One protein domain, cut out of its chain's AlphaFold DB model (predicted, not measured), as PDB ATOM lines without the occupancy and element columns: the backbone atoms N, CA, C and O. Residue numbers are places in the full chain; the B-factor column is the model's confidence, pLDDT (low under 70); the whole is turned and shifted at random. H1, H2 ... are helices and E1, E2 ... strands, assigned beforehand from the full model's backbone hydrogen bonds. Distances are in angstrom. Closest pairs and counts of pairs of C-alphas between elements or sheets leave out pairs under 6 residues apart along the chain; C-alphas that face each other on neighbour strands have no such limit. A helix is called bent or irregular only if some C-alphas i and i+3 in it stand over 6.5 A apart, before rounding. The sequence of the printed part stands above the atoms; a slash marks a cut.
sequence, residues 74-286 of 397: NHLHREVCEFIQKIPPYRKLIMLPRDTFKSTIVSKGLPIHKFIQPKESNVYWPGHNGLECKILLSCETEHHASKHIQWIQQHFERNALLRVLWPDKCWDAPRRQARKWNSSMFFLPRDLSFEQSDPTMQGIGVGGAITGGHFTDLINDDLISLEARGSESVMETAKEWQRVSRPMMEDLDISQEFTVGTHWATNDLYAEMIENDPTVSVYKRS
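Overview. This is residues 74 to 286 of the 397 residues of an uncharacterized protein of marine sediment metagenome (UniProt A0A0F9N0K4). A twisted sheet of six parallel strands has three helices, H1, H2 and H3, over one face, and a looser group, H6, H7 and H8, beyond it on the side away from those three, where H7 and H8 only graze it. Short H4 and H5 sit off the sheet near the last residues of H3, H4 past its end and H5 to its side. The printed part has 213 residues, 106 of them, under half, in named elements of mixed class: H1 E1 H2 E2 H3 H4 H5 E3 E4 H6 H7 E5 H8 E6; the sheet's order is E3 E2 E4 E5 E1 E6. It is compact, radius of gyration of the C-alphas 16.7 A, spanning 48 by 38 by 32 A.

Along the chain. H1, residues 77 to 85, begins at C-alpha 77 (-38.885, 29.213, -20.149). E1 is 91 to 95; H2, 102 to 115, is 19.2 A long and neither bent nor irregular, but only just: C-alphas 107 and 110 are 6.5 A apart. E2 is 135 to 139, H3 142 to 158 (24.0 A), H4 160 to 165, H5 174 to 177, E3 201 to 205 and E4 217 to 221. H6 is 226 to 230, H7 232 to 244 (18.1 A), E5 256 to 260, H8 269 to 276, and E6, 280 to 284, ends at C-alpha 284 (-50.372, 32.005, -16.952).

Arrangement. N and O pairs within hydrogen-bond range include N 204 and O 137, 2.8 A, for E3 and E2; N 219 and O 136, 2.8 A, for E2 and E4; N 258 and O 218, 2.9 A, for E4 and E5; N 94 and O 259, 2.8 A, for E5 and E1; and N 93 and O 281, 2.9 A, for E1 and E6. H1, H2 and H3 are on the same face, making two layers with the sheet, and run along the strands at heights of 10.3, 8.7 and 10.5 A. H2 is over E4 and, only just, with 3 C-alphas, E5. Strand-helix-strand units, parallel neighbour strands with helices between, are E2, H3 H4 H5, E3 and E4, H6 H7, E5, the latter with a right-handed crossover; E1, H2, E2, with E4 and E5 between its strands, and E5, H8, E6, with E1 between its strands, are split units, each with a right-handed crossover. H2 and H3 touch, C-alphas of Lys 108 and Ile 152 closest at 6.2 A, at a steep tilt of 49 degrees, the same way. H7 and H8 touch, closest C-alphas Lys 239 and Leu 269, 5.4 A. H3 and H4 touch only at the corner, closest C-alphas Phe 156 and Arg 163, 6.7 A, as do H6 and H7, Ala 228 and Met 235, 4.6 A. Every O i to N i+4 pair is within range in H1, H3, H4, H6, H7 and H8; H2 has 6 of 10, and H5 is too short for one.

Size, cuts and confidence. The farthest C-alphas, Val 164 and Glu 232, are 48.6 A apart, and the printed part has no cut. Long links are H2 to E2, H5 to E3, E3 to E4 and H7 to E5; in the H5 to E3 link, residues 185 to 186 pair antiparallel with 201 to 202 of E3. Mean pLDDT of the printed part is 93.6; residues 194 to 196 and 211 to 212 are under 70.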
ATOM      1  N   ASN A  74     -34.490  31.265 -23.310       90.19
ATOM      2  CA  ASN A  74     -34.259  32.101 -22.130       90.19
ATOM      3  C   ASN A  74     -35.389  33.112 -21.913       90.19
ATOM      4  O   ASN A  74     -35.666  33.458 -20.777       90.19
ATOM      5  N   HIS A  75     -36.015  33.594 -22.989       91.00
ATOM      6  CA  HIS A  75     -37.028  34.647 -22.908       91.00
ATOM      7  C   HIS A  75     -38.400  34.133 -22.441       91.00
ATOM      8  O   HIS A  75     -39.188  34.923 -21.947       91.00
ATOM      9  N   LEU A  76     -38.691  32.835 -22.604       93.69
ATOM     10  CA  LEU A  76     -39.967  32.241 -22.188       93.69
ATOM     11  C   LEU A  76     -39.795  31.322 -20.977       93.69
ATOM     12  O   LEU A  76     -40.432  31.494 -19.946       93.69
ATOM     13  N   HIS A  77     -38.918  30.328 -21.096       97.25
ATOM     14  CA  HIS A  77     -38.885  29.213 -20.149       97.25
ATOM     15  C   HIS A  77     -38.127  29.542 -18.860       97.25
ATOM     16  O   HIS A  77     -38.249  28.827 -17.871       97.25
ATOM     17  N   ARG A  78     -37.320  30.607 -18.856       94.50
ATOM     18  CA  ARG A  78     -36.558  30.998 -17.669       94.50
ATOM     19  C   ARG A  78     -37.461  31.555 -16.577       94.50
ATOM     20  O   ARG A  78     -37.357  31.101 -15.445       94.50
ATOM     21  N   GLU A  79     -38.367  32.462 -16.934       95.62
ATOM     22  CA  GLU A  79     -39.348  33.028 -16.000       95.62
ATOM     23  C   GLU A  79     -40.206  31.920 -15.373       95.62
ATOM     24  O   GLU A  79     -40.497  31.953 -14.182       95.62
ATOM     25  N   VAL A  80     -40.528  30.879 -16.149       97.19
ATOM     26  CA  VAL A  80     -41.247  29.686 -15.673       97.19
ATOM     27  C   VAL A  80     -40.426  28.927 -14.627       97.19
ATOM     28  O   VAL A  80     -40.939  28.598 -13.560       97.19
ATOM     29  N   CYS A  81     -39.144  28.662 -14.895       98.19
ATOM     30  CA  CYS A  81     -38.257  28.006 -13.933       98.19
ATOM     31  C   CYS A  81     -38.068  28.834 -12.653       98.19
ATOM     32  O   CYS A  81     -38.108  28.278 -11.557       98.19
ATOM     33  N   GLU A  82     -37.899  30.152 -12.774       97.31
ATOM     34  CA  GLU A  82     -37.775  31.071 -11.637       97.31
ATOM     35  C   GLU A  82     -39.063  31.097 -10.805       97.31
ATOM     36  O   GLU A  82     -39.014  31.001  -9.577       97.31
ATOM     37  N   PHE A  83     -40.224  31.122 -11.468       98.25
ATOM     38  CA  PHE A  83     -41.519  30.985 -10.813       98.25
ATOM     39  C   PHE A  83     -41.624  29.661 -10.050       98.25
ATOM     40  O   PHE A  83     -42.011  29.672  -8.885       98.25
ATOM     41  N   ILE A  84     -41.222  28.533 -10.648       98.00
ATOM     42  CA  ILE A  84     -41.216  27.207 -10.002       98.00
ATOM     43  C   ILE A  84     -40.291  27.177  -8.776       98.00
ATOM     44  O   ILE A  84     -40.672  26.620  -7.748       98.00
ATOM     45  N   GLN A  85     -39.112  27.798  -8.844       97.44
ATOM     46  CA  GLN A  85     -38.132  27.795  -7.751       97.44
ATOM     47  C   GLN A  85     -38.469  28.749  -6.593       97.44
ATOM     48  O   GLN A  85     -37.966  28.557  -5.492       97.44
ATOM     49  N   LYS A  86     -39.322  29.760  -6.798       97.00
ATOM     50  CA  LYS A  86     -39.692  30.723  -5.746       97.00
ATOM     51  C   LYS A  86     -40.645  30.109  -4.712       97.00
ATOM     52  O   LYS A  86     -41.847  30.073  -4.954       97.00
ATOM     53  N   ILE A  87     -40.134  29.614  -3.590       94.94
ATOM     54  CA  ILE A  87     -40.928  28.949  -2.544       94.94
ATOM     55  C   ILE A  87     -40.691  29.657  -1.201       94.94
ATOM     56  O   ILE A  87     -39.527  29.867  -0.855       94.94
ATOM     57  N   PRO A  88     -41.744  30.035  -0.443       94.56
ATOM     58  CA  PRO A  88     -43.178  29.968  -0.777       94.56
ATOM     59  C   PRO A  88     -43.581  30.899  -1.949       94.56
ATOM     60  O   PRO A  88     -42.816  31.809  -2.294       94.56
ATOM     61  N   PRO A  89     -44.768  30.712  -2.572       95.81
ATOM     62  CA  PRO A  89     -45.861  29.790  -2.211       95.81
ATOM     63  C   PRO A  89     -45.595  28.326  -2.594       95.81
ATOM     64  O   PRO A  89     -44.839  28.051  -3.526       95.81
ATOM     65  N   TYR A  90     -46.222  27.395  -1.865       97.25
ATOM     66  CA  TYR A  90     -46.009  25.948  -2.013       97.25
ATOM     67  C   TYR A  90     -46.864  25.304  -3.107       97.25
ATOM     68  O   TYR A  90     -46.470  24.280  -3.655       97.25
ATOM     69  N   ARG A  91     -48.000  25.915  -3.467       97.62
ATOM     70  CA  ARG A  91     -48.914  25.408  -4.497       97.62
ATOM     71  C   ARG A  91     -48.866  26.305  -5.718       97.62
ATOM     72  O   ARG A  91     -48.991  27.528  -5.606       97.62
ATOM     73  N   LYS A  92     -48.638  25.707  -6.882       98.38
ATOM     74  CA  LYS A  92     -48.397  26.431  -8.129       98.38
ATOM     75  C   LYS A  92     -49.150  25.807  -9.282       98.38
ATOM     76  O   LYS A  92     -49.053  24.608  -9.508       98.38
ATOM     77  N   LEU A  93     -49.815  26.653 -10.056       98.38
ATOM     78  CA  LEU A  93     -50.445  26.297 -11.318       98.38
ATOM     79  C   LEU A  93     -49.712  27.003 -12.460       98.38
ATOM     80  O   LEU A  93     -49.650  28.230 -12.498       98.38
ATOM     81  N   ILE A  94     -49.153  26.234 -13.393       98.38
ATOM     82  CA  ILE A  94     -48.447  26.745 -14.568       98.38
ATOM     83  C   ILE A  94     -49.280  26.447 -15.818       98.38
ATOM     84  O   ILE A  94     -49.365  25.308 -16.282       98.38
ATOM     85  N   MET A  95     -49.851  27.504 -16.392       97.31
ATOM     86  CA  MET A  95     -50.641  27.467 -17.619       97.31
ATOM     87  C   MET A  95     -49.887  28.157 -18.747       97.31
ATOM     88  O   MET A  95     -49.913  29.379 -18.912       97.31
ATOM     89  N   LEU A  96     -49.201  27.347 -19.543       96.81
ATOM     90  CA  LEU A  96     -48.591  27.789 -20.788       96.81
ATOM     91  C   LEU A  96     -49.352  27.189 -21.972       96.81
ATOM     92  O   LEU A  96     -49.928  26.109 -21.823       96.81
ATOM     93  N   PRO A  97     -49.337  27.849 -23.141       96.06
ATOM     94  CA  PRO A  97     -49.931  27.312 -24.360       96.06
ATOM     95  C   PRO A  97     -49.445  25.893 -24.660       96.06
ATOM     96  O   PRO A  97     -48.326  25.511 -24.301       96.06
ATOM     97  N   ARG A  98     -50.259  25.100 -25.355       93.31
ATOM     98  CA  ARG A  98     -49.836  23.769 -25.802       93.31
ATOM     99  C   ARG A  98     -48.540  23.844 -26.627       93.31
ATOM    100  O   ARG A  98     -48.260  24.848 -27.272       93.31
ATOM    101  N   ASP A  99     -47.722  22.796 -26.533       93.25
ATOM    102  CA  ASP A  99     -46.418  22.670 -27.206       93.25
ATOM    103  C   ASP A  99     -45.351  23.725 -26.826       93.25
ATOM    104  O   ASP A  99     -44.386  23.954 -27.547       93.25
ATOM    105  N   THR A 100     -45.449  24.300 -25.621       95.62
ATOM    106  CA  THR A 100     -44.432  25.206 -25.027       95.62
ATOM    107  C   THR A 100     -43.595  24.549 -23.918       95.62
ATOM    108  O   THR A 100     -43.071  25.200 -23.019       95.62
ATOM    109  N   PHE A 101     -43.489  23.218 -23.938       96.38
ATOM    110  CA  PHE A 101     -42.610  22.438 -23.051       96.38
ATOM    111  C   PHE A 101     -42.857  22.564 -21.535       96.38
ATOM    112  O   PHE A 101     -41.999  22.157 -20.749       96.38
ATOM    113  N   LYS A 102     -44.050  22.996 -21.102       95.25
ATOM    114  CA  LYS A 102     -44.449  23.059 -19.679       95.25
ATOM    115  C   LYS A 102     -44.214  21.742 -18.914       95.25
ATOM    116  O   LYS A 102     -43.461  21.715 -17.943       95.25
ATOM    117  N   SER A 103     -44.714  20.627 -19.450       97.00
ATOM    118  CA  SER A 103     -44.549  19.264 -18.917       97.00
ATOM    119  C   SER A 103     -43.099  18.767 -18.980       97.00
ATOM    120  O   SER A 103     -42.671  17.913 -18.209       97.00
ATOM    121  N   THR A 104     -42.295  19.308 -19.904       97.50
ATOM    122  CA  THR A 104     -40.861  18.985 -19.990       97.50
ATOM    123  C   THR A 104     -40.075  19.645 -18.859       97.50
ATOM    124  O   THR A 104     -39.126  19.053 -18.350       97.50
ATOM    125  N   ILE A 105     -40.476  20.838 -18.423       98.31
ATOM    126  CA  ILE A 105     -39.871  21.479 -17.255       98.31
ATOM    127  C   ILE A 105     -40.382  20.809 -15.979       98.31
ATOM    128  O   ILE A 105     -39.574  20.320 -15.195       98.31
ATOM    129  N   VAL A 106     -41.701  20.750 -15.784       98.38
ATOM    130  CA  VAL A 106     -42.286  20.382 -14.486       98.38
ATOM    131  C   VAL A 106     -42.290  18.878 -14.237       98.38
ATOM    132  O   VAL A 106     -41.887  18.449 -13.171       98.38
ATOM    133  N   SER A 107     -42.642  18.046 -15.211       98.31
ATOM    134  CA  SER A 107     -42.826  16.601 -14.975       98.31
ATOM    135  C   SER A 107     -41.588  15.768 -15.289       98.31
ATOM    136  O   SER A 107     -41.603  14.545 -15.181       98.31
ATOM    137  N   LYS A 108     -40.520  16.418 -15.760       97.94
ATOM    138  CA  LYS A 108     -39.268  15.773 -16.176       97.94
ATOM    139  C   LYS A 108     -38.057  16.464 -15.563       97.94
ATOM    140  O   LYS A 108     -37.309  15.833 -14.826       97.94
ATOM    141  N   GLY A 109     -37.872  17.753 -15.851       98.38
ATOM    142  CA  GLY A 109     -36.730  18.524 -15.362       98.38
ATOM    143  C   GLY A 109     -36.716  18.706 -13.845       98.38
ATOM    144  O   GLY A 109     -35.726  18.378 -13.192       98.38
ATOM    145  N   LEU A 110     -37.826  19.194 -13.289       98.75
ATOM    146  CA  LEU A 110     -37.975  19.519 -11.873       98.75
ATOM    147  C   LEU A 110     -37.760  18.311 -10.941       98.75
ATOM    148  O   LEU A 110     -36.982  18.477 -10.002       98.75
ATOM    149  N   PRO A 111     -38.331  17.107 -11.181       98.75
ATOM    150  CA  PRO A 111     -38.056  15.927 -10.365       98.75
ATOM    151  C   PRO A 111     -36.565  15.639 -10.235       98.75
ATOM    152  O   PRO A 111     -36.039  15.554  -9.131       98.75
ATOM    153  N   ILE A 112     -35.849  15.574 -11.363       98.75
ATOM    154  CA  ILE A 112     -34.411  15.290 -11.347       98.75
ATOM    155  C   ILE A 112     -33.666  16.411 -10.616       98.75
ATOM    156  O   ILE A 112     -32.798  16.125  -9.795       98.75
ATOM    157  N   HIS A 113     -34.031  17.672 -10.864       98.75
ATOM    158  CA  HIS A 113     -33.409  18.817 -10.205       98.75
ATOM    159  C   HIS A 113     -33.623  18.810  -8.683       98.75
ATOM    160  O   HIS A 113     -32.716  19.198  -7.955       98.75
ATOM    161  N   LYS A 114     -34.780  18.333  -8.198       98.62
ATOM    162  CA  LYS A 114     -35.059  18.105  -6.771       98.62
ATOM    163  C   LYS A 114     -34.203  16.976  -6.203       98.62
ATOM    164  O   LYS A 114     -33.577  17.158  -5.165       98.62
ATOM    165  N   PHE A 115     -34.106  15.847  -6.904       98.44
ATOM    166  CA  PHE A 115     -33.362  14.674  -6.429       98.44
ATOM    167  C   PHE A 115     -31.854  14.904  -6.298       98.44
ATOM    168  O   PHE A 115     -31.212  14.311  -5.430       98.44
ATOM    169  N   ILE A 116     -31.272  15.766  -7.138       97.81
ATOM    170  CA  ILE A 116     -29.836  16.065  -7.074       97.81
ATOM    171  C   ILE A 116     -29.450  17.020  -5.939       97.81
ATOM    172  O   ILE A 116     -28.258  17.164  -5.671       97.81
ATOM    173  N   GLN A 117     -30.414  17.678  -5.284       98.00
ATOM    174  CA  GLN A 117     -30.111  18.736  -4.324       98.00
ATOM    175  C   GLN A 117     -29.283  18.210  -3.137       98.00
ATOM    176  O   GLN A 117     -29.676  17.230  -2.492       98.00
ATOM    177  N   PRO A 118     -28.147  18.848  -2.810       95.88
ATOM    178  CA  PRO A 118     -27.405  18.543  -1.593       95.88
ATOM    179  C   PRO A 118     -28.116  19.135  -0.371       95.88
ATOM    180  O   PRO A 118     -28.814  20.142  -0.477       95.88
ATOM    181  N   LYS A 119     -27.906  18.539   0.805       95.31
ATOM    182  CA  LYS A 119     -28.588  18.926   2.050       95.31
ATOM    183  C   LYS A 119     -28.334  20.388   2.435       95.31
ATOM    184  O   LYS A 119     -29.228  21.079   2.916       95.31
ATOM    185  N   GLU A 120     -27.114  20.857   2.207       95.12
ATOM    186  CA  GLU A 120     -26.607  22.150   2.665       95.12
ATOM    187  C   GLU A 120     -27.117  23.327   1.826       95.12
ATOM    188  O   GLU A 120     -27.149  24.456   2.312       95.12
ATOM    189  N   SER A 121     -27.498  23.087   0.568       94.81
ATOM    190  CA  SER A 121     -27.899  24.145  -0.368       94.81
ATOM    191  C   SER A 121     -29.148  23.801  -1.174       94.81
ATOM    192  O   SER A 121     -29.323  24.318  -2.276       94.81
ATOM    193  N   ASN A 122     -29.999  22.921  -0.644       97.25
ATOM    194  CA  ASN A 122     -31.237  22.523  -1.295       97.25
ATOM    195  C   ASN A 122     -32.166  23.732  -1.476       97.25
ATOM    196  O   ASN A 122     -32.662  24.295  -0.500       97.25
ATOM    197  N   VAL A 123     -32.412  24.114  -2.731       96.88
ATOM    198  CA  VAL A 123     -33.220  25.299  -3.073       96.88
ATOM    199  C   VAL A 123     -34.730  25.086  -2.934       96.88
ATOM    200  O   VAL A 123     -35.488  26.045  -3.043       96.88
ATOM    201  N   TYR A 124     -35.175  23.848  -2.714       97.19
ATOM    202  CA  TYR A 124     -36.590  23.504  -2.543       97.19
ATOM    203  C   TYR A 124     -36.932  23.134  -1.105       97.19
ATOM    204  O   TYR A 124     -38.014  23.472  -0.639       97.19
ATOM    205  N   TRP A 125     -36.021  22.436  -0.430       95.38
ATOM    206  CA  TRP A 125     -36.207  21.870   0.902       95.38
ATOM    207  C   TRP A 125     -34.969  22.142   1.772       95.38
ATOM    208  O   TRP A 125     -34.118  21.260   1.915       95.38
ATOM    209  N   PRO A 126     -34.808  23.366   2.313       93.88
ATOM    210  CA  PRO A 126     -33.615  23.740   3.069       93.88
ATOM    211  C   PRO A 126     -33.340  22.777   4.229       93.88
ATOM    212  O   PRO A 126     -34.205  22.546   5.067       93.88
ATOM    213  N   GLY A 127     -32.129  22.219   4.282       93.62
ATOM    214  CA  GLY A 127     -31.731  21.270   5.326       93.62
ATOM    215  C   GLY A 127     -32.074  19.804   5.047       93.62
ATOM    216  O   GLY A 127     -31.706  18.959   5.862       93.62
ATOM    217  N   HIS A 128     -32.685  19.482   3.903       93.25
ATOM    218  CA  HIS A 128     -33.015  18.112   3.494       93.25
ATOM    219  C   HIS A 128     -32.211  17.668   2.277       93.25
ATOM    220  O   HIS A 128     -31.972  18.443   1.347       93.25
ATOM    221  N   ASN A 129     -31.800  16.398   2.245       95.00
ATOM    222  CA  ASN A 129     -31.168  15.833   1.055       95.00
ATOM    223  C   ASN A 129     -32.221  15.628  -0.043       95.00
ATOM    224  O   ASN A 129     -33.301  15.119   0.232       95.00
ATOM    225  N   GLY A 130     -31.903  15.945  -1.299       95.50
ATOM    226  CA  GLY A 130     -32.818  15.747  -2.428       95.50
ATOM    227  C   GLY A 130     -33.317  14.305  -2.585       95.50
ATOM    228  O   GLY A 130     -34.411  14.082  -3.092       95.50
ATOM    229  N   LEU A 131     -32.557  13.323  -2.096       94.50
ATOM    230  CA  LEU A 131     -32.967  11.918  -2.075       94.50
ATOM    231  C   LEU A 131     -34.112  11.609  -1.096       94.50
ATOM    232  O   LEU A 131     -34.766  10.579  -1.241       94.50
ATOM    233  N   GLU A 132     -34.382  12.472  -0.118       92.38
ATOM    234  CA  GLU A 132     -35.528  12.336   0.798       92.38
ATOM    235  C   GLU A 132     -36.853  12.709   0.112       92.38
ATOM    236  O   GLU A 132     -37.914  12.273   0.552       92.38
ATOM    237  N   CYS A 133     -36.793  13.431  -1.012       94.19
ATOM    238  CA  CYS A 133     -37.960  13.823  -1.797       94.19
ATOM    239  C   CYS A 133     -38.745  12.593  -2.291       94.19
ATOM    240  O   CYS A 133     -38.178  11.651  -2.858       94.19
ATOM    241  N   LYS A 134     -40.061  12.626  -2.070       95.44
ATOM    242  CA  LYS A 134     -41.046  11.613  -2.463       95.44
ATOM    243  C   LYS A 134     -42.076  12.297  -3.351       95.44
ATOM    244  O   LYS A 134     -42.869  13.095  -2.855       95.44
ATOM    245  N   ILE A 135     -42.048  12.004  -4.648       97.69
ATOM    246  CA  ILE A 135     -42.897  12.682  -5.632       97.69
ATOM    247  C   ILE A 135     -44.017  11.762  -6.111       97.69
ATOM    248  O   ILE A 135     -43.750  10.697  -6.676       97.69
ATOM    249  N   LEU A 136     -45.261  12.217  -5.987       97.69
ATOM    250  CA  LEU A 136     -46.376  11.645  -6.734       97.69
ATOM    251  C   LEU A 136     -46.587  12.436  -8.025       97.69
ATOM    252  O   LEU A 136     -46.847  13.634  -7.988       97.69
ATOM    253  N   LEU A 137     -46.472  11.763  -9.167       98.12
ATOM    254  CA  LEU A 137     -46.798  12.301 -10.481       98.12
ATOM    255  C   LEU A 137     -48.155  11.762 -10.931       98.12
ATOM    256  O   LEU A 137     -48.280  10.582 -11.260       98.12
ATOM    257  N   SER A 138     -49.143  12.637 -11.013       97.56
ATOM    258  CA  SER A 138     -50.452  12.333 -11.572       97.56
ATOM    259  C   SER A 138     -50.578  12.904 -12.979       97.56
ATOM    260  O   SER A 138     -50.268  14.068 -13.221       97.56
ATOM    261  N   CYS A 139     -51.060  12.085 -13.905       97.62
ATOM    262  CA  CYS A 139     -51.499  12.513 -15.232       97.62
ATOM    263  C   CYS A 139     -52.944  12.060 -15.451       97.62
ATOM    264  O   CYS A 139     -53.451  11.262 -14.666       97.62
ATOM    265  N   GLU A 140     -53.589  12.477 -16.543       96.06
ATOM    266  CA  GLU A 140     -54.901  11.928 -16.927       96.06
ATOM    267  C   GLU A 140     -54.904  10.385 -16.915       96.06
ATOM    268  O   GLU A 140     -55.792   9.770 -16.331       96.06
ATOM    269  N   THR A 141     -53.863   9.743 -17.464       95.94
ATOM    270  CA  THR A 141     -53.728   8.274 -17.465       95.94
ATOM    271  C   THR A 141     -52.380   7.793 -16.928       95.94
ATOM    272  O   THR A 141     -51.350   8.461 -17.063       95.94
ATOM    273  N   GLU A 142     -52.349   6.567 -16.389       95.69
ATOM    274  CA  GLU A 142     -51.115   5.923 -15.906       95.69
ATOM    275  C   GLU A 142     -50.073   5.753 -17.026       95.69
ATOM    276  O   GLU A 142     -48.864   5.819 -16.785       95.69
ATOM    277  N   HIS A 143     -50.520   5.581 -18.274       96.62
ATOM    278  CA  HIS A 143     -49.624   5.483 -19.428       96.62
ATOM    279  C   HIS A 143     -48.841   6.777 -19.658       96.62
ATOM    280  O   HIS A 143     -47.645   6.733 -19.959       96.62
ATOM    281  N   HIS A 144     -49.488   7.936 -19.499       96.50
ATOM    282  CA  HIS A 144     -48.804   9.225 -19.585       96.50
ATOM    283  C   HIS A 144     -47.770   9.362 -18.469       96.50
ATOM    284  O   HIS A 144     -46.592   9.567 -18.773       96.50
ATOM    285  N   ALA A 145     -48.161   9.110 -17.217       97.69
ATOM    286  CA  ALA A 145     -47.245   9.146 -16.079       97.69
ATOM    287  C   ALA A 145     -46.045   8.197 -16.277       97.69
ATOM    288  O   ALA A 145     -44.888   8.590 -16.104       97.69
ATOM    289  N   SER A 146     -46.291   6.980 -16.771       98.12
ATOM    290  CA  SER A 146     -45.253   5.978 -17.038       98.12
ATOM    291  C   SER A 146     -44.192   6.450 -18.036       98.12
ATOM    292  O   SER A 146     -43.011   6.123 -17.896       98.12
ATOM    293  N   LYS A 147     -44.573   7.247 -19.042       98.19
ATOM    294  CA  LYS A 147     -43.615   7.822 -20.003       98.19
ATOM    295  C   LYS A 147     -42.680   8.831 -19.340       98.19
ATOM    296  O   LYS A 147     -41.497   8.868 -19.683       98.19
ATOM    297  N   HIS A 148     -43.180   9.636 -18.403       98.31
ATOM    298  CA  HIS A 148     -42.352  10.572 -17.638       98.31
ATOM    299  C   HIS A 148     -41.376   9.827 -16.727       98.31
ATOM    300  O   HIS A 148     -40.177  10.102 -16.777       98.31
ATOM    301  N   ILE A 149     -41.871   8.830 -15.989       98.50
ATOM    302  CA  ILE A 149     -41.052   7.978 -15.119       98.50
ATOM    303  C   ILE A 149     -39.906   7.333 -15.904       98.50
ATOM    304  O   ILE A 149     -38.741   7.483 -15.535       98.50
ATOM    305  N   GLN A 150     -40.205   6.677 -17.029       98.31
ATOM    306  CA  GLN A 150     -39.179   6.034 -17.856       98.31
ATOM    307  C   GLN A 150     -38.156   7.031 -18.408       98.31
ATOM    308  O   GLN A 150     -36.965   6.727 -18.474       98.31
ATOM    309  N   TRP A 151     -38.598   8.225 -18.806       98.31
ATOM    310  CA  TRP A 151     -37.694   9.263 -19.295       98.31
ATOM    311  C   TRP A 151     -36.722   9.722 -18.199       98.31
ATOM    312  O   TRP A 151     -35.521   9.831 -18.442       98.31
ATOM    313  N   ILE A 152     -37.217   9.920 -16.974       98.62
ATOM    314  CA  ILE A 152     -36.390  10.281 -15.816       98.62
ATOM    315  C   ILE A 152     -35.392   9.162 -15.486       98.62
ATOM    316  O   ILE A 152     -34.198   9.429 -15.329       98.62
ATOM    317  N   GLN A 153     -35.846   7.906 -15.458       98.38
ATOM    318  CA  GLN A 153     -34.979   6.741 -15.245       98.38
ATOM    319  C   GLN A 153     -33.831   6.688 -16.255       98.38
ATOM    320  O   GLN A 153     -32.686   6.460 -15.870       98.38
ATOM    321  N   GLN A 154     -34.102   6.959 -17.536       97.44
ATOM    322  CA  GLN A 154     -33.065   6.981 -18.570       97.44
ATOM    323  C   GLN A 154     -31.978   8.025 -18.296       97.44
ATOM    324  O   GLN A 154     -30.811   7.768 -18.598       97.44
ATOM    325  N   HIS A 155     -32.314   9.173 -17.699       97.62
ATOM    326  CA  HIS A 155     -31.299  10.144 -17.293       97.62
ATOM    327  C   HIS A 155     -30.415   9.608 -16.167       97.62
ATOM    328  O   HIS A 155     -29.194   9.672 -16.293       97.62
ATOM    329  N   PHE A 156     -30.994   9.010 -15.126       97.44
ATOM    330  CA  PHE A 156     -30.205   8.382 -14.061       97.44
ATOM    331  C   PHE A 156     -29.375   7.192 -14.563       97.44
ATOM    332  O   PHE A 156     -28.268   6.975 -14.081       97.44
ATOM    333  N   GLU A 157     -29.846   6.453 -15.567       95.00
ATOM    334  CA  GLU A 157     -29.121   5.322 -16.158       95.00
ATOM    335  C   GLU A 157     -27.989   5.747 -17.103       95.00
ATOM    336  O   GLU A 157     -26.925   5.133 -17.098       95.00
ATOM    337  N   ARG A 158     -28.217   6.756 -17.954       90.44
ATOM    338  CA  ARG A 158     -27.397   6.981 -19.161       90.44
ATOM    339  C   ARG A 158     -26.876   8.399 -19.325       90.44
ATOM    340  O   ARG A 158     -25.996   8.611 -20.160       90.44
ATOM    341  N   ASN A 159     -27.400   9.385 -18.594       92.00
ATOM    342  CA  ASN A 159     -26.917  10.755 -18.726       92.00
ATOM    343  C   ASN A 159     -25.541  10.878 -18.071       92.00
ATOM    344  O   ASN A 159     -25.424  11.022 -16.856       92.00
ATOM    345  N   ALA A 160     -24.505  10.831 -18.902       86.25
ATOM    346  CA  ALA A 160     -23.127  10.799 -18.452       86.25
ATOM    347  C   ALA A 160     -22.766  12.031 -17.599       86.25
ATOM    348  O   ALA A 160     -22.161  11.863 -16.549       86.25
ATOM    349  N   LEU A 161     -23.229  13.236 -17.968       87.06
ATOM    350  CA  LEU A 161     -23.012  14.452 -17.169       87.06
ATOM    351  C   LEU A 161     -23.697  14.377 -15.799       87.06
ATOM    352  O   LEU A 161     -23.090  14.736 -14.795       87.06
ATOM    353  N   LEU A 162     -24.939  13.886 -15.742       92.62
ATOM    354  CA  LEU A 162     -25.666  13.725 -14.480       92.62
ATOM    355  C   LEU A 162     -24.929  12.753 -13.546       92.62
ATOM    356  O   LEU A 162     -24.649  13.092 -12.402       92.62
ATOM    357  N   ARG A 163     -24.575  11.565 -14.053       90.88
ATOM    358  CA  ARG A 163     -23.905  10.514 -13.270       90.88
ATOM    359  C   ARG A 163     -22.517  10.930 -12.788       90.88
ATOM    360  O   ARG A 163     -22.079  10.498 -11.734       90.88
ATOM    361  N   VAL A 164     -21.839  11.769 -13.560       85.69
ATOM    362  CA  VAL A 164     -20.526  12.319 -13.224       85.69
ATOM    363  C   VAL A 164     -20.608  13.398 -12.145       85.69
ATOM    364  O   VAL A 164     -19.772  13.434 -11.247       85.69
ATOM    365  N   LEU A 165     -21.584  14.304 -12.239       89.38
ATOM    366  CA  LEU A 165     -21.711  15.425 -11.304       89.38
ATOM    367  C   LEU A 165     -22.371  15.005  -9.981       89.38
ATOM    368  O   LEU A 165     -22.046  15.569  -8.931       89.38
ATOM    369  N   TRP A 166     -23.250  13.999 -10.022       94.38
ATOM    370  CA  TRP A 166     -23.982  13.457  -8.872       94.38
ATOM    371  C   TRP A 166     -23.935  11.915  -8.838       94.38
ATOM    372  O   TRP A 166     -24.977  11.257  -8.945       94.38
ATOM    373  N   PRO A 167     -22.737  11.311  -8.708       91.94
ATOM    374  CA  PRO A 167     -22.584   9.856  -8.698       91.94
ATOM    375  C   PRO A 167     -23.306   9.204  -7.516       91.94
ATOM    376  O   PRO A 167     -23.892   8.138  -7.672       91.94
ATOM    377  N   ASP A 168     -23.358   9.878  -6.364       91.88
ATOM    378  CA  ASP A 168     -24.058   9.426  -5.154       91.88
ATOM    379  C   ASP A 168     -25.585   9.341  -5.324       91.88
ATOM    380  O   ASP A 168     -26.266   8.694  -4.534       91.88
ATOM    381  N   LYS A 169     -26.136   9.974  -6.367       95.19
ATOM    382  CA  LYS A 169     -27.573   9.966  -6.677       95.19
ATOM    383  C   LYS A 169     -27.966   8.865  -7.656       95.19
ATOM    384  O   LYS A 169     -29.145   8.723  -7.975       95.19
ATOM    385  N   CYS A 170     -27.002   8.101  -8.166       95.12
ATOM    386  CA  CYS A 170     -27.209   7.155  -9.254       95.12
ATOM    387  C   CYS A 170     -26.847   5.730  -8.826       95.12
ATOM    388  O   CYS A 170     -25.782   5.485  -8.274       95.12
ATOM    389  N   TRP A 171     -27.696   4.760  -9.162       94.44
ATOM    390  CA  TRP A 171     -27.314   3.348  -9.102       94.44
ATOM    391  C   TRP A 171     -26.401   2.983 -10.276       94.44
ATOM    392  O   TRP A 171     -26.608   3.459 -11.396       94.44
ATOM    393  N   ASP A 172     -25.454   2.072 -10.075       92.00
ATOM    394  CA  ASP A 172     -24.662   1.473 -11.162       92.00
ATOM    395  C   ASP A 172     -25.499   0.512 -12.006       92.00
ATOM    396  O   ASP A 172     -25.458   0.533 -13.234       92.00
ATOM    397  N   ALA A 173     -26.320  -0.297 -11.340       93.00
ATOM    398  CA  ALA A 173     -27.249  -1.231 -11.952       93.00
ATOM    399  C   ALA A 173     -28.623  -1.126 -11.263       93.00
ATOM    400  O   ALA A 173     -28.970  -2.000 -10.461       93.00
ATOM    401  N   PRO A 174     -29.439  -0.097 -11.584       93.69
ATOM    402  CA  PRO A 174     -30.688   0.189 -10.872       93.69
ATOM    403  C   PRO A 174     -31.634  -1.012 -10.771       93.69
ATOM    404  O   PRO A 174     -32.177  -1.281  -9.710       93.69
ATOM    405  N   ARG A 175     -31.758  -1.814 -11.836       93.38
ATOM    406  CA  ARG A 175     -32.624  -3.011 -11.856       93.38
ATOM    407  C   ARG A 175     -32.197  -4.125 -10.893       93.38
ATOM    408  O   ARG A 175     -32.973  -5.044 -10.668       93.38
ATOM    409  N   ARG A 176     -30.956  -4.093 -10.397       93.50
ATOM    410  CA  ARG A 176     -30.417  -5.061  -9.429       93.50
ATOM    411  C   ARG A 176     -30.285  -4.466  -8.029       93.50
ATOM    412  O   ARG A 176     -30.387  -5.209  -7.064       93.50
ATOM    413  N   GLN A 177     -30.005  -3.166  -7.936       93.56
ATOM    414  CA  GLN A 177     -29.679  -2.490  -6.678       93.56
ATOM    415  C   GLN A 177     -30.873  -1.757  -6.056       93.56
ATOM    416  O   GLN A 177     -30.990  -1.716  -4.837       93.56
ATOM    417  N   ALA A 178     -31.761  -1.181  -6.870       93.44
ATOM    418  CA  ALA A 178     -32.913  -0.452  -6.361       93.44
ATOM    419  C   ALA A 178     -33.982  -1.417  -5.839       93.44
ATOM    420  O   ALA A 178     -34.261  -2.444  -6.463       93.44
ATOM    421  N   ARG A 179     -34.674  -1.030  -4.760       92.56
ATOM    422  CA  ARG A 179     -35.846  -1.759  -4.243       92.56
ATOM    423  C   ARG A 179     -36.919  -1.965  -5.315       92.56
ATOM    424  O   ARG A 179     -37.551  -3.018  -5.369       92.56
ATOM    425  N   LYS A 180     -37.133  -0.955  -6.163       94.62
ATOM    426  CA  LYS A 180     -38.010  -1.027  -7.334       94.62
ATOM    427  C   LYS A 180     -37.518  -0.075  -8.416       94.62
ATOM    428  O   LYS A 180     -37.057   1.025  -8.116       94.62
ATOM    429  N   TRP A 181     -37.620  -0.518  -9.664       97.19
ATOM    430  CA  TRP A 181     -37.230   0.242 -10.849       97.19
ATOM    431  C   TRP A 181     -38.060  -0.220 -12.050       97.19
ATOM    432  O   TRP A 181     -37.641  -1.090 -12.815       97.19
ATOM    433  N   ASN A 182     -39.287   0.287 -12.169       96.75
ATOM    434  CA  ASN A 182     -40.205  -0.070 -13.251       96.75
ATOM    435  C   ASN A 182     -40.907   1.173 -13.820       96.75
ATOM    436  O   ASN A 182     -40.591   2.296 -13.437       96.75
ATOM    437  N   SER A 183     -41.839   0.985 -14.754       96.25
ATOM    438  CA  SER A 183     -42.513   2.096 -15.432       96.25
ATOM    439  C   SER A 183     -43.443   2.913 -14.538       96.25
ATOM    440  O   SER A 183     -43.710   4.053 -14.887       96.25
ATOM    441  N   SER A 184     -43.924   2.367 -13.419       95.94
ATOM    442  CA  SER A 184     -44.851   3.069 -12.528       95.94
ATOM    443  C   SER A 184     -44.167   3.726 -11.334       95.94
ATOM    444  O   SER A 184     -44.693   4.697 -10.809       95.94
ATOM    445  N   MET A 185     -43.001   3.249 -10.890       96.56
ATOM    446  CA  MET A 185     -42.266   3.864  -9.781       96.56
ATOM    447  C   MET A 185     -40.796   3.443  -9.719       96.56
ATOM    448  O   MET A 185     -40.393   2.397 -10.243       96.56
ATOM    449  N   PHE A 186     -39.993   4.227  -9.000       97.50
ATOM    450  CA  PHE A 186     -38.611   3.867  -8.702       97.50
ATOM    451  C   PHE A 186     -38.078   4.446  -7.391       97.50
ATOM    452  O   PHE A 186     -38.631   5.391  -6.832       97.50
ATOM    453  N   PHE A 187     -36.967   3.865  -6.934       97.19
ATOM    454  CA  PHE A 187     -36.197   4.316  -5.778       97.19
ATOM    455  C   PHE A 187     -34.776   4.705  -6.196       97.19
ATOM    456  O   PHE A 187     -34.081   3.923  -6.854       97.19
ATOM    457  N   LEU A 188     -34.330   5.890  -5.785       96.62
ATOM    458  CA  LEU A 188     -32.930   6.316  -5.875       96.62
ATOM    459  C   LEU A 188     -32.105   5.816  -4.665       96.62
ATOM    460  O   LEU A 188     -32.696   5.276  -3.727       96.62
ATOM    461  N   PRO A 189     -30.758   5.940  -4.684       94.50
ATOM    462  CA  PRO A 189     -29.863   5.441  -3.631       94.50
ATOM    463  C   PRO A 189     -29.997   6.179  -2.292       94.50
ATOM    464  O   PRO A 189     -29.153   6.990  -1.923       94.50
ATOM    465  N   ARG A 190     -31.065   5.896  -1.548       89.06
ATOM    466  CA  ARG A 190     -31.372   6.511  -0.251       89.06
ATOM    467  C   ARG A 190     -31.545   5.477   0.852       89.06
ATOM    468  O   ARG A 190     -31.713   4.293   0.562       89.06
ATOM    469  N   ASP A 191     -31.546   5.940   2.099       79.56
ATOM    470  CA  ASP A 191     -31.948   5.100   3.224       79.56
ATOM    471  C   ASP A 191     -33.441   4.748   3.110       79.56
ATOM    472  O   ASP A 191     -34.279   5.608   2.846       79.56
ATOM    473  N   LEU A 192     -33.756   3.463   3.262       73.12
ATOM    474  CA  LEU A 192     -35.102   2.900   3.130       73.12
ATOM    475  C   LEU A 192     -35.608   2.405   4.484       73.12
ATOM    476  O   LEU A 192     -36.192   1.321   4.579       73.12
ATOM    477  N   SER A 193     -35.367   3.193   5.533       73.50
ATOM    478  CA  SER A 193     -36.003   3.004   6.833       73.50
ATOM    479  C   SER A 193     -37.532   2.946   6.687       73.50
ATOM    480  O   SER A 193     -38.100   3.331   5.660       73.50
ATOM    481  N   PHE A 194     -38.227   2.446   7.711       57.91
ATOM    482  CA  PHE A 194     -39.691   2.315   7.682       57.91
ATOM    483  C   PHE A 194     -40.395   3.650   7.352       57.91
ATOM    484  O   PHE A 194     -41.370   3.664   6.602       57.91
ATOM    485  N   GLU A 195     -39.827   4.765   7.819       61.97
ATOM    486  CA  GLU A 195     -40.284   6.143   7.585       61.97
ATOM    487  C   GLU A 195     -40.068   6.632   6.134       61.97
ATOM    488  O   GLU A 195     -40.711   7.578   5.693       61.97
ATOM    489  N   GLN A 196     -39.205   5.971   5.352       67.12
ATOM    490  CA  GLN A 196     -38.873   6.314   3.957       67.12
ATOM    491  C   GLN A 196     -39.279   5.206   2.969       67.12
ATOM    492  O   GLN A 196     -38.656   5.000   1.921       67.12
ATOM    493  N   SER A 197     -40.332   4.459   3.311       78.50
ATOM    494  CA  SER A 197     -40.761   3.284   2.548       78.50
ATOM    495  C   SER A 197     -41.426   3.608   1.203       78.50
ATOM    496  O   SER A 197     -41.412   2.745   0.316       78.50
ATOM    497  N   ASP A 198     -41.926   4.835   1.034       90.19
ATOM    498  CA  ASP A 198     -42.497   5.342  -0.214       90.19
ATOM    499  C   ASP A 198     -41.449   5.441  -1.336       90.19
ATOM    500  O   ASP A 198     -40.262   5.671  -1.072       90.19
ATOM    501  N   PRO A 199     -41.849   5.275  -2.607       93.94
ATOM    502  CA  PRO A 199     -40.948   5.450  -3.739       93.94
ATOM    503  C   PRO A 199     -40.434   6.890  -3.839       93.94
ATOM    504  O   PRO A 199     -41.132   7.845  -3.510       93.94
ATOM    505  N   THR A 200     -39.218   7.052  -4.371       96.06
ATOM    506  CA  THR A 200     -38.678   8.381  -4.709       96.06
ATOM    507  C   THR A 200     -39.599   9.103  -5.691       96.06
ATOM    508  O   THR A 200     -39.832  10.303  -5.574       96.06
ATOM    509  N   MET A 201     -40.151   8.357  -6.651       97.38
ATOM    510  CA  MET A 201     -41.193   8.863  -7.533       97.38
ATOM    511  C   MET A 201     -42.159   7.752  -7.935       97.38
ATOM    512  O   MET A 201     -41.726   6.648  -8.288       97.38
ATOM    513  N   GLN A 202     -43.452   8.064  -7.930       96.94
ATOM    514  CA  GLN A 202     -44.533   7.194  -8.390       96.94
ATOM    515  C   GLN A 202     -45.404   7.925  -9.405       96.94
ATOM    516  O   GLN A 202     -45.759   9.076  -9.200       96.94
ATOM    517  N   GLY A 203     -45.736   7.252 -10.502       97.00
ATOM    518  CA  GLY A 203     -46.683   7.711 -11.505       97.00
ATOM    519  C   GLY A 203     -48.065   7.102 -11.289       97.00
ATOM    520  O   GLY A 203     -48.169   5.923 -10.944       97.00
ATOM    521  N   ILE A 204     -49.116   7.882 -11.533       96.12
ATOM    522  CA  ILE A 204     -50.501   7.412 -11.496       96.12
ATOM    523  C   ILE A 204     -51.403   8.153 -12.492       96.12
ATOM    524  O   ILE A 204     -51.101   9.270 -12.908       96.12
ATOM    525  N   GLY A 205     -52.502   7.508 -12.889       95.94
ATOM    526  CA  GLY A 205     -53.606   8.145 -13.607       95.94
ATOM    527  C   GLY A 205     -54.659   8.723 -12.659       95.94
ATOM    528  O   GLY A 205     -54.804   8.250 -11.531       95.94
ATOM    529  N   VAL A 206     -55.429   9.701 -13.125       94.19
ATOM    530  CA  VAL A 206     -56.592  10.221 -12.395       94.19
ATOM    531  C   VAL A 206     -57.529   9.070 -12.002       94.19
ATOM    532  O   VAL A 206     -57.829   8.190 -12.806       94.19
ATOM    533  N   GLY A 207     -57.959   9.054 -10.738       87.25
ATOM    534  CA  GLY A 207     -58.827   8.009 -10.179       87.25
ATOM    535  C   GLY A 207     -58.113   6.703  -9.807       87.25
ATOM    536  O   GLY A 207     -58.752   5.771  -9.319       87.25
ATOM    537  N   GLY A 208     -56.795   6.611 -10.006       87.75
ATOM    538  CA  GLY A 208     -56.020   5.450  -9.585       87.75
ATOM    539  C   GLY A 208     -55.957   5.315  -8.058       87.75
ATOM    540  O   GLY A 208     -55.813   6.293  -7.331       87.75
ATOM    541  N   ALA A 209     -56.024   4.087  -7.546       79.62
ATOM    542  CA  ALA A 209     -55.975   3.852  -6.106       79.62
ATOM    543  C   ALA A 209     -54.566   4.110  -5.535       79.62
ATOM    544  O   ALA A 209     -53.629   3.360  -5.816       79.62
ATOM    545  N   ILE A 210     -54.435   5.126  -4.677       71.44
ATOM    546  CA  ILE A 210     -53.304   5.286  -3.751       71.44
ATOM    547  C   ILE A 210     -53.862   5.297  -2.340       71.44
ATOM    548  O   ILE A 210     -54.628   6.178  -1.965       71.44
ATOM    549  N   THR A 211     -53.465   4.311  -1.546       57.84
ATOM    550  CA  THR A 211     -53.785   4.255  -0.120       57.84
ATOM    551  C   THR A 211     -52.522   4.528   0.684       57.84
ATOM    552  O   THR A 211     -51.605   3.709   0.657       57.84
ATOM    553  N   GLY A 212     -52.501   5.651   1.409       67.38
ATOM    554  CA  GLY A 212     -51.530   5.920   2.475       67.38
ATOM    555  C   GLY A 212     -50.117   6.327   2.044       67.38
ATOM    556  O   GLY A 212     -49.178   5.996   2.758       67.38
ATOM    557  N   GLY A 213     -49.944   6.999   0.900       81.25
ATOM    558  CA  GLY A 213     -48.645   7.596   0.551       81.25
ATOM    559  C   GLY A 213     -48.379   8.880   1.346       81.25
ATOM    560  O   GLY A 213     -49.321   9.627   1.606       81.25
ATOM    561  N   HIS A 214     -47.115   9.134   1.703       89.75
ATOM    562  CA  HIS A 214     -46.661  10.355   2.380       89.75
ATOM    563  C   HIS A 214     -45.670  11.118   1.490       89.75
ATOM    564  O   HIS A 214     -44.449  11.036   1.662       89.75
ATOM    565  N   PHE A 215     -46.191  11.846   0.503       94.69
ATOM    566  CA  PHE A 215     -45.386  12.538  -0.503       94.69
ATOM    567  C   PHE A 215     -44.946  13.935  -0.043       94.69
ATOM    568  O   PHE A 215     -45.728  14.715   0.501       94.69
ATOM    569  N   THR A 216     -43.691  14.289  -0.308       96.25
ATOM    570  CA  THR A 216     -43.206  15.664  -0.095       96.25
ATOM    571  C   THR A 216     -43.719  16.589  -1.194       96.25
ATOM    572  O   THR A 216     -43.955  17.773  -0.967       96.25
ATOM    573  N   ASP A 217     -43.906  16.048  -2.400       97.62
ATOM    574  CA  ASP A 217     -44.268  16.825  -3.575       97.62
ATOM    575  C   ASP A 217     -45.334  16.114  -4.416       97.62
ATOM    576  O   ASP A 217     -45.233  14.920  -4.710       97.62
ATOM    577  N   LEU A 218     -46.317  16.884  -4.873       97.88
ATOM    578  CA  LEU A 218     -47.277  16.483  -5.892       97.88
ATOM    579  C   LEU A 218     -46.946  17.185  -7.206       97.88
ATOM    580  O   LEU A 218     -46.707  18.395  -7.245       97.88
ATOM    581  N   ILE A 219     -46.957  16.430  -8.299       98.62
ATOM    582  CA  ILE A 219     -46.881  16.963  -9.652       98.62
ATOM    583  C   ILE A 219     -48.095  16.467 -10.423       98.62
ATOM    584  O   ILE A 219     -48.251  15.271 -10.638       98.62
ATOM    585  N   ASN A 220     -48.923  17.398 -10.876       98.12
ATOM    586  CA  ASN A 220     -50.136  17.123 -11.631       98.12
ATOM    587  C   ASN A 220     -49.934  17.625 -13.066       98.12
ATOM    588  O   ASN A 220     -49.835  18.829 -13.283       98.12
ATOM    589  N   ASP A 221     -49.828  16.728 -14.045       97.81
ATOM    590  CA  ASP A 221     -49.526  17.069 -15.441       97.81
ATOM    591  C   ASP A 221     -50.653  16.661 -16.375       97.81
ATOM    592  O   ASP A 221     -50.870  15.469 -16.597       97.81
ATOM    593  N   ASP A 222     -51.337  17.667 -16.925       95.25
ATOM    594  CA  ASP A 222     -52.439  17.505 -17.867       95.25
ATOM    595  C   ASP A 222     -53.456  16.470 -17.335       95.25
ATOM    596  O   ASP A 222     -53.679  15.419 -17.933       95.25
ATOM    597  N   LEU A 223     -54.067  16.763 -16.174       96.62
ATOM    598  CA  LEU A 223     -55.067  15.894 -15.524       96.62
ATOM    599  C   LEU A 223     -56.364  15.740 -16.335       96.62
ATOM    600  O   LEU A 223     -57.158  14.846 -16.063       96.62
ATOM    601  N   ILE A 224     -56.576  16.617 -17.315       95.81
ATOM    602  CA  ILE A 224     -57.739  16.626 -18.198       95.81
ATOM    603  C   ILE A 224     -57.302  16.750 -19.657       95.81
ATOM    604  O   ILE A 224     -56.381  17.508 -19.982       95.81
ATOM    605  N   SER A 225     -58.002  16.043 -20.545       92.06
ATOM    606  CA  SER A 225     -57.858  16.181 -21.993       92.06
ATOM    607  C   SER A 225     -59.207  16.278 -22.727       92.06
ATOM    608  O   SER A 225     -60.217  16.728 -22.181       92.06
ATOM    609  N   LEU A 226     -59.224  15.873 -24.000       90.19
ATOM    610  CA  LEU A 226     -60.416  15.807 -24.838       90.19
ATOM    611  C   LEU A 226     -61.512  14.920 -24.229       90.19
ATOM    612  O   LEU A 226     -62.688  15.214 -24.424       90.19
ATOM    613  N   GLU A 227     -61.146  13.863 -23.501       90.69
ATOM    614  CA  GLU A 227     -62.119  12.972 -22.859       90.69
ATOM    615  C   GLU A 227     -62.926  13.716 -21.788       90.69
ATOM    616  O   GLU A 227     -64.156  13.734 -21.843       90.69
ATOM    617  N   ALA A 228     -62.240  14.433 -20.894       91.25
ATOM    618  CA  ALA A 228     -62.873  15.281 -19.883       91.25
ATOM    619  C   ALA A 228     -63.737  16.390 -20.505       91.25
ATOM    620  O   ALA A 228     -64.794  16.723 -19.980       91.25
ATOM    621  N   ARG A 229     -63.334  16.942 -21.658       89.81
ATOM    622  CA  ARG A 229     -64.159  17.915 -22.396       89.81
ATOM    623  C   ARG A 229     -65.497  17.324 -22.845       89.81
ATOM    624  O   ARG A 229     -66.494  18.038 -22.871       89.81
ATOM    625  N   GLY A 230     -65.507  16.057 -23.259       87.88
ATOM    626  CA  GLY A 230     -66.705  15.367 -23.740       87.88
ATOM    627  C   GLY A 230     -67.557  14.737 -22.636       87.88
ATOM    628  O   GLY A 230     -68.623  14.208 -22.940       87.88
ATOM    629  N   SER A 231     -67.096  14.756 -21.381       93.12
ATOM    630  CA  SER A 231     -67.732  14.049 -20.271       93.12
ATOM    631  C   SER A 231     -67.587  14.804 -18.951       93.12
ATOM    632  O   SER A 231     -66.516  14.843 -18.346       93.12
ATOM    633  N   GLU A 232     -68.708  15.328 -18.455       92.12
ATOM    634  CA  GLU A 232     -68.784  15.997 -17.152       92.12
ATOM    635  C   GLU A 232     -68.334  15.079 -16.009       92.12
ATOM    636  O   GLU A 232     -67.563  15.496 -15.153       92.12
ATOM    637  N   SER A 233     -68.695  13.792 -16.036       94.25
ATOM    638  CA  SER A 233     -68.243  12.834 -15.020       94.25
ATOM    639  C   SER A 233     -66.723  12.646 -15.001       94.25
ATOM    640  O   SER A 233     -66.137  12.492 -13.928       94.25
ATOM    641  N   VAL A 234     -66.066  12.667 -16.168       94.81
ATOM    642  CA  VAL A 234     -64.599  12.566 -16.247       94.81
ATOM    643  C   VAL A 234     -63.960  13.862 -15.738       94.81
ATOM    644  O   VAL A 234     -62.997  13.804 -14.973       94.81
ATOM    645  N   MET A 235     -64.527  15.022 -16.086       95.75
ATOM    646  CA  MET A 235     -64.093  16.321 -15.558       95.75
ATOM    647  C   MET A 235     -64.199  16.384 -14.027       95.75
ATOM    648  O   MET A 235     -63.231  16.752 -13.361       95.75
ATOM    649  N   GLU A 236     -65.336  15.978 -13.459       94.75
ATOM    650  CA  GLU A 236     -65.552  15.963 -12.008       94.75
ATOM    651  C   GLU A 236     -64.634  14.964 -11.298       94.75
ATOM    652  O   GLU A 236     -64.123  15.255 -10.221       94.75
ATOM    653  N   THR A 237     -64.314  13.832 -11.929       94.88
ATOM    654  CA  THR A 237     -63.319  12.894 -11.383       94.88
ATOM    655  C   THR A 237     -61.927  13.532 -11.304       94.88
ATOM    656  O   THR A 237     -61.218  13.340 -10.317       94.88
ATOM    657  N   ALA A 238     -61.530  14.325 -12.304       95.81
ATOM    658  CA  ALA A 238     -60.254  15.041 -12.284       95.81
ATOM    659  C   ALA A 238     -60.223  16.175 -11.243       95.81
ATOM    660  O   ALA A 238     -59.212  16.361 -10.563       95.81
ATOM    661  N   LYS A 239     -61.334  16.901 -11.075       94.88
ATOM    662  CA  LYS A 239     -61.518  17.898 -10.004       94.88
ATOM    663  C   LYS A 239     -61.440  17.277  -8.623       94.88
ATOM    664  O   LYS A 239     -60.734  17.790  -7.758       94.88
ATOM    665  N   GLU A 240     -62.097  16.142  -8.430       93.44
ATOM    666  CA  GLU A 240     -62.029  15.427  -7.166       93.44
ATOM    667  C   GLU A 240     -60.612  14.918  -6.902       93.44
ATOM    668  O   GLU A 240     -60.083  15.146  -5.818       93.44
ATOM    669  N   TRP A 241     -59.939  14.343  -7.907       94.00
ATOM    670  CA  TRP A 241     -58.536  13.920  -7.812       94.00
ATOM    671  C   TRP A 241     -57.613  15.035  -7.309       94.00
ATOM    672  O   TRP A 241     -56.793  14.826  -6.411       94.00
ATOM    673  N   GLN A 242     -57.773  16.243  -7.846       92.38
ATOM    674  CA  GLN A 242     -57.006  17.414  -7.430       92.38
ATOM    675  C   GLN A 242     -57.191  17.740  -5.937       92.38
ATOM    676  O   GLN A 242     -56.246  18.162  -5.275       92.38
ATOM    677  N   ARG A 243     -58.383  17.511  -5.379       89.88
ATOM    678  CA  ARG A 243     -58.669  17.743  -3.955       89.88
ATOM    679  C   ARG A 243     -58.161  16.593  -3.084       89.88
ATOM    680  O   ARG A 243     -57.500  16.840  -2.076       89.88
ATOM    681  N   VAL A 244     -58.431  15.346  -3.477       90.00
ATOM    682  CA  VAL A 244     -58.125  14.150  -2.665       90.00
ATOM    683  C   VAL A 244     -56.666  13.708  -2.734       90.00
ATOM    684  O   VAL A 244     -56.230  12.930  -1.888       90.00
ATOM    685  N   SER A 245     -55.888  14.211  -3.693       91.69
ATOM    686  CA  SER A 245     -54.440  13.979  -3.735       91.69
ATOM    687  C   SER A 245     -53.691  14.752  -2.643       91.69
ATOM    688  O   SER A 245     -52.670  14.277  -2.154       91.69
ATOM    689  N   ARG A 246     -54.208  15.899  -2.180       91.25
ATOM    690  CA  ARG A 246     -53.539  16.732  -1.162       91.25
ATOM    691  C   ARG A 246     -53.355  16.050   0.194       91.25
ATOM    692  O   ARG A 246     -52.255  16.144   0.727       91.25
ATOM    693  N   PRO A 247     -54.348  15.330   0.750       90.62
ATOM    694  CA  PRO A 247     -54.149  14.519   1.951       90.62
ATOM    695  C   PRO A 247     -53.067  13.434   1.844       90.62
ATOM    696  O   PRO A 247     -52.686  12.883   2.869       90.62
ATOM    697  N   MET A 248     -52.576  13.106   0.639       91.06
ATOM    698  CA  MET A 248     -51.444  12.185   0.444       91.06
ATOM    699  C   MET A 248     -50.083  12.870   0.644       91.06
ATOM    700  O   MET A 248     -49.036  12.247   0.470       91.06
ATOM    701  N   MET A 249     -50.066  14.167   0.951       92.38
ATOM    702  CA  MET A 249     -48.842  14.877   1.291       92.38
ATOM    703  C   MET A 249     -48.427  14.597   2.737       92.38
ATOM    704  O   MET A 249     -49.263  14.422   3.620       92.38
ATOM    705  N   GLU A 250     -47.120  14.567   2.974       91.50
ATOM    706  CA  GLU A 250     -46.537  14.346   4.299       91.50
ATOM    707  C   GLU A 250     -46.795  15.513   5.261       91.50
ATOM    708  O   GLU A 250     -47.149  15.276   6.414       91.50
ATOM    709  N   ASP A 251     -46.672  16.757   4.787       92.81
ATOM    710  CA  ASP A 251     -46.911  17.964   5.577       92.81
ATOM    711  C   ASP A 251     -47.728  18.975   4.758       92.81
ATOM    712  O   ASP A 251     -47.248  19.553   3.786       92.81
ATOM    713  N   LEU A 252     -48.985  19.206   5.139       89.00
ATOM    714  CA  LEU A 252     -49.904  20.061   4.378       89.00
ATOM    715  C   LEU A 252     -49.505  21.546   4.345       89.00
ATOM    716  O   LEU A 252     -50.005  22.270   3.472       89.00
ATOM    717  N   ASP A 253     -48.634  21.989   5.256       90.88
ATOM    718  CA  ASP A 253     -48.219  23.386   5.378       90.88
ATOM    719  C   ASP A 253     -47.025  23.719   4.477       90.88
ATOM    720  O   ASP A 253     -46.918  24.851   3.997       90.88
ATOM    721  N   ILE A 254     -46.145  22.743   4.222       94.00
ATOM    722  CA  ILE A 254     -44.896  22.957   3.470       94.00
ATOM    723  C   ILE A 254     -44.724  22.052   2.244       94.00
ATOM    724  O   ILE A 254     -43.901  22.381   1.382       94.00
ATOM    725  N   SER A 255     -45.474  20.946   2.122       96.44
ATOM    726  CA  SER A 255     -45.459  20.095   0.925       96.44
ATOM    727  C   SER A 255     -45.858  20.878  -0.314       96.44
ATOM    728  O   SER A 255     -46.713  21.767  -0.297       96.44
ATOM    729  N   GLN A 256     -45.184  20.553  -1.409       97.94
ATOM    730  CA  GLN A 256     -45.202  21.363  -2.616       97.94
ATOM    731  C   GLN A 256     -46.108  20.724  -3.657       97.94
ATOM    732  O   GLN A 256     -46.071  19.518  -3.877       97.94
ATOM    733  N   GLU A 257     -46.891  21.541  -4.344       98.12
ATOM    734  CA  GLU A 257     -47.798  21.099  -5.393       98.12
ATOM    735  C   GLU A 257     -47.510  21.882  -6.671       98.12
ATOM    736  O   GLU A 257     -47.559  23.115  -6.689       98.12
ATOM    737  N   PHE A 258     -47.227  21.163  -7.754       98.56
ATOM    738  CA  PHE A 258     -46.993  21.739  -9.071       98.56
ATOM    739  C   PHE A 258     -47.989  21.163 -10.070       98.56
ATOM    740  O   PHE A 258     -47.825  20.045 -10.556       98.56
ATOM    741  N   THR A 259     -48.995  21.953 -10.419       98.44
ATOM    742  CA  THR A 259     -49.978  21.606 -11.442       98.44
ATOM    743  C   THR A 259     -49.618  22.285 -12.759       98.44
ATOM    744  O   THR A 259     -49.353  23.489 -12.801       98.44
ATOM    745  N   VAL A 260     -49.609  21.532 -13.856       97.69
ATOM    746  CA  VAL A 260     -49.441  22.047 -15.216       97.69
ATOM    747  C   VAL A 260     -50.580  21.585 -16.101       97.69
ATOM    748  O   VAL A 260     -50.999  20.433 -16.048       97.69
ATOM    749  N   GLY A 261     -51.078  22.501 -16.925       94.81
ATOM    750  CA  GLY A 261     -52.319  22.270 -17.643       94.81
ATOM    751  C   GLY A 261     -52.572  23.245 -18.776       94.81
ATOM    752  O   GLY A 261     -51.970  24.319 -18.842       94.81
ATOM    753  N   THR A 262     -53.469  22.857 -19.673       93.31
ATOM    754  CA  THR A 262     -54.104  23.735 -20.664       93.31
ATOM    755  C   THR A 262     -55.606  23.591 -20.545       93.31
ATOM    756  O   THR A 262     -56.080  22.486 -20.278       93.31
ATOM    757  N   HIS A 263     -56.346  24.674 -20.781       95.12
ATOM    758  CA  HIS A 263     -57.796  24.603 -20.688       95.12
ATOM    759  C   HIS A 263     -58.400  23.671 -21.750       95.12
ATOM    760  O   HIS A 263     -57.923  23.621 -22.885       95.12
ATOM    761  N   TRP A 264     -59.476  22.974 -21.390       93.44
ATOM    762  CA  TRP A 264     -60.260  22.113 -22.289       93.44
ATOM    763  C   TRP A 264     -61.755  22.442 -22.300       93.44
ATOM    764  O   TRP A 264     -62.446  22.075 -23.253       93.44
ATOM    765  N   ALA A 265     -62.240  23.172 -21.296       91.00
ATOM    766  CA  ALA A 265     -63.600  23.697 -21.227       91.00
ATOM    767  C   ALA A 265     -63.609  25.061 -20.520       91.00
ATOM    768  O   ALA A 265     -62.616  25.465 -19.917       91.00
ATOM    769  N   THR A 266     -64.730  25.779 -20.606       87.50
ATOM    770  CA  THR A 266     -64.888  27.098 -19.977       87.50
ATOM    771  C   THR A 266     -64.853  27.026 -18.446       87.50
ATOM    772  O   THR A 266     -64.260  27.892 -17.811       87.50
ATOM    773  N   ASN A 267     -65.426  25.964 -17.869       87.19
ATOM    774  CA  ASN A 267     -65.448  25.679 -16.431       87.19
ATOM    775  C   ASN A 267     -64.713  24.365 -16.105       87.19
ATOM    776  O   ASN A 267     -65.281  23.419 -15.552       87.19
ATOM    777  N   ASP A 268     -63.465  24.265 -16.558       93.88
ATOM    778  CA  ASP A 268     -62.642  23.083 -16.319       93.88
ATOM    779  C   ASP A 268     -61.930  23.096 -14.959       93.88
ATOM    780  O   ASP A 268     -62.017  24.050 -14.185       93.88
ATOM    781  N   LEU A 269     -61.198  22.012 -14.682       95.25
ATOM    782  CA  LEU A 269     -60.371  21.846 -13.489       95.25
ATOM    783  C   LEU A 269     -59.531  23.088 -13.151       95.25
ATOM    784  O   LEU A 269     -59.456  23.495 -11.995       95.25
ATOM    785  N   TYR A 270     -58.864  23.671 -14.147       96.31
ATOM    786  CA  TYR A 270     -57.917  24.755 -13.909       96.31
ATOM    787  C   TYR A 270     -58.634  26.081 -13.675       96.31
ATOM    788  O   TYR A 270     -58.168  26.871 -12.860       96.31
ATOM    789  N   ALA A 271     -59.759  26.321 -14.356       94.19
ATOM    790  CA  ALA A 271     -60.619  27.466 -14.066       94.19
ATOM    791  C   ALA A 271     -61.083  27.426 -12.602       94.19
ATOM    792  O   ALA A 271     -60.911  28.404 -11.876       94.19
ATOM    793  N   GLU A 272     -61.533  26.261 -12.139       93.81
ATOM    794  CA  GLU A 272     -61.969  26.074 -10.757       93.81
ATOM    795  C   GLU A 272     -60.834  26.288  -9.743       93.81
ATOM    796  O   GLU A 272     -61.032  26.953  -8.728       93.81
ATOM    797  N   MET A 273     -59.625  25.788 -10.024       95.25
ATOM    798  CA  MET A 273     -58.453  26.042  -9.175       95.25
ATOM    799  C   MET A 273     -58.127  27.535  -9.066       95.25
ATOM    800  O   MET A 273     -57.796  28.008  -7.983       95.25
ATOM    801  N   ILE A 274     -58.194  28.269 -10.180       95.38
ATOM    802  CA  ILE A 274     -57.899  29.708 -10.215       95.38
ATOM    803  C   ILE A 274     -58.944  30.501  -9.421       95.38
ATOM    804  O   ILE A 274     -58.593  31.471  -8.756       95.38
ATOM    805  N   GLU A 275     -60.213  30.110  -9.512       93.56
ATOM    806  CA  GLU A 275     -61.327  30.836  -8.899       93.56
ATOM    807  C   GLU A 275     -61.488  30.519  -7.409       93.56
ATOM    808  O   GLU A 275     -61.733  31.424  -6.611       93.56
ATOM    809  N   ASN A 276     -61.320  29.251  -7.023       94.19
ATOM    810  CA  ASN A 276     -61.737  28.767  -5.708       94.19
ATOM    811  C   ASN A 276     -60.581  28.483  -4.744       94.19
ATOM    812  O   ASN A 276     -60.828  28.314  -3.549       94.19
ATOM    813  N   ASP A 277     -59.332  28.420  -5.220       94.31
ATOM    814  CA  ASP A 277     -58.185  28.106  -4.370       94.31
ATOM    815  C   ASP A 277     -57.194  29.277  -4.233       94.31
ATOM    816  O   ASP A 277     -56.236  29.389  -5.005       94.31
ATOM    817  N   PRO A 278     -57.338  30.119  -3.190       94.19
ATOM    818  CA  PRO A 278     -56.455  31.266  -2.978       94.19
ATOM    819  C   PRO A 278     -55.021  30.871  -2.592       94.19
ATOM    820  O   PRO A 278     -54.139  31.728  -2.539       94.19
ATOM    821  N   THR A 279     -54.766  29.594  -2.285       94.00
ATOM    822  CA  THR A 279     -53.431  29.114  -1.911       94.00
ATOM    823  C   THR A 279     -52.565  28.778  -3.123       94.00
ATOM    824  O   THR A 279     -51.344  28.653  -2.993       94.00
ATOM    825  N   VAL A 280     -53.177  28.658  -4.305       96.69
ATOM    826  CA  VAL A 280     -52.493  28.357  -5.560       96.69
ATOM    827  C   VAL A 280     -51.983  29.646  -6.194       96.69
ATOM    828  O   VAL A 280     -52.737  30.535  -6.578       96.69
ATOM    829  N   SER A 281     -50.669  29.733  -6.372       98.06
ATOM    830  CA  SER A 281     -50.071  30.789  -7.182       98.06
ATOM    831  C   SER A 281     -50.117  30.411  -8.654       98.06
ATOM    832  O   SER A 281     -49.683  29.326  -9.041       98.06
ATOM    833  N   VAL A 282     -50.622  31.313  -9.489       97.88
ATOM    834  CA  VAL A 282     -50.874  31.038 -10.905       97.88
ATOM    835  C   VAL A 282     -49.845  31.757 -11.769       97.88
ATOM    836  O   VAL A 282     -49.697  32.976 -11.698       97.88
ATOM    837  N   TYR A 283     -49.164  31.005 -12.630       97.81
ATOM    838  CA  TYR A 283     -48.367  31.536 -13.729       97.81
ATOM    839  C   TYR A 283     -49.048  31.178 -15.043       97.81
ATOM    840  O   TYR A 283     -49.103  30.011 -15.426       97.81
ATOM    841  N   LYS A 284     -49.568  32.185 -15.743       96.56
ATOM    842  CA  LYS A 284     -50.372  32.005 -16.952       96.56
ATOM    843  C   LYS A 284     -49.880  32.917 -18.068       96.56
ATOM    844  O   LYS A 284     -49.629  34.095 -17.833       96.56
ATOM    845  N   ARG A 285     -49.739  32.367 -19.275       96.56
ATOM    846  CA  ARG A 285     -49.312  33.096 -20.484       96.56
ATOM    847  C   ARG A 285     -50.208  32.742 -21.666       96.56
ATOM    848  O   ARG A 285     -50.711  31.621 -21.745       96.56
ATOM    849  N   SER A 286     -50.367  33.673 -22.598       96.56
ATOM    850  CA  SER A 286     -51.054  33.448 -23.878       96.56
ATOM    851  C   SER A 286     -50.018  33.257 -24.984       96.56
ATOM    852  O   SER A 286     -48.967  33.889 -24.952       96.56
TER     853      SER A 286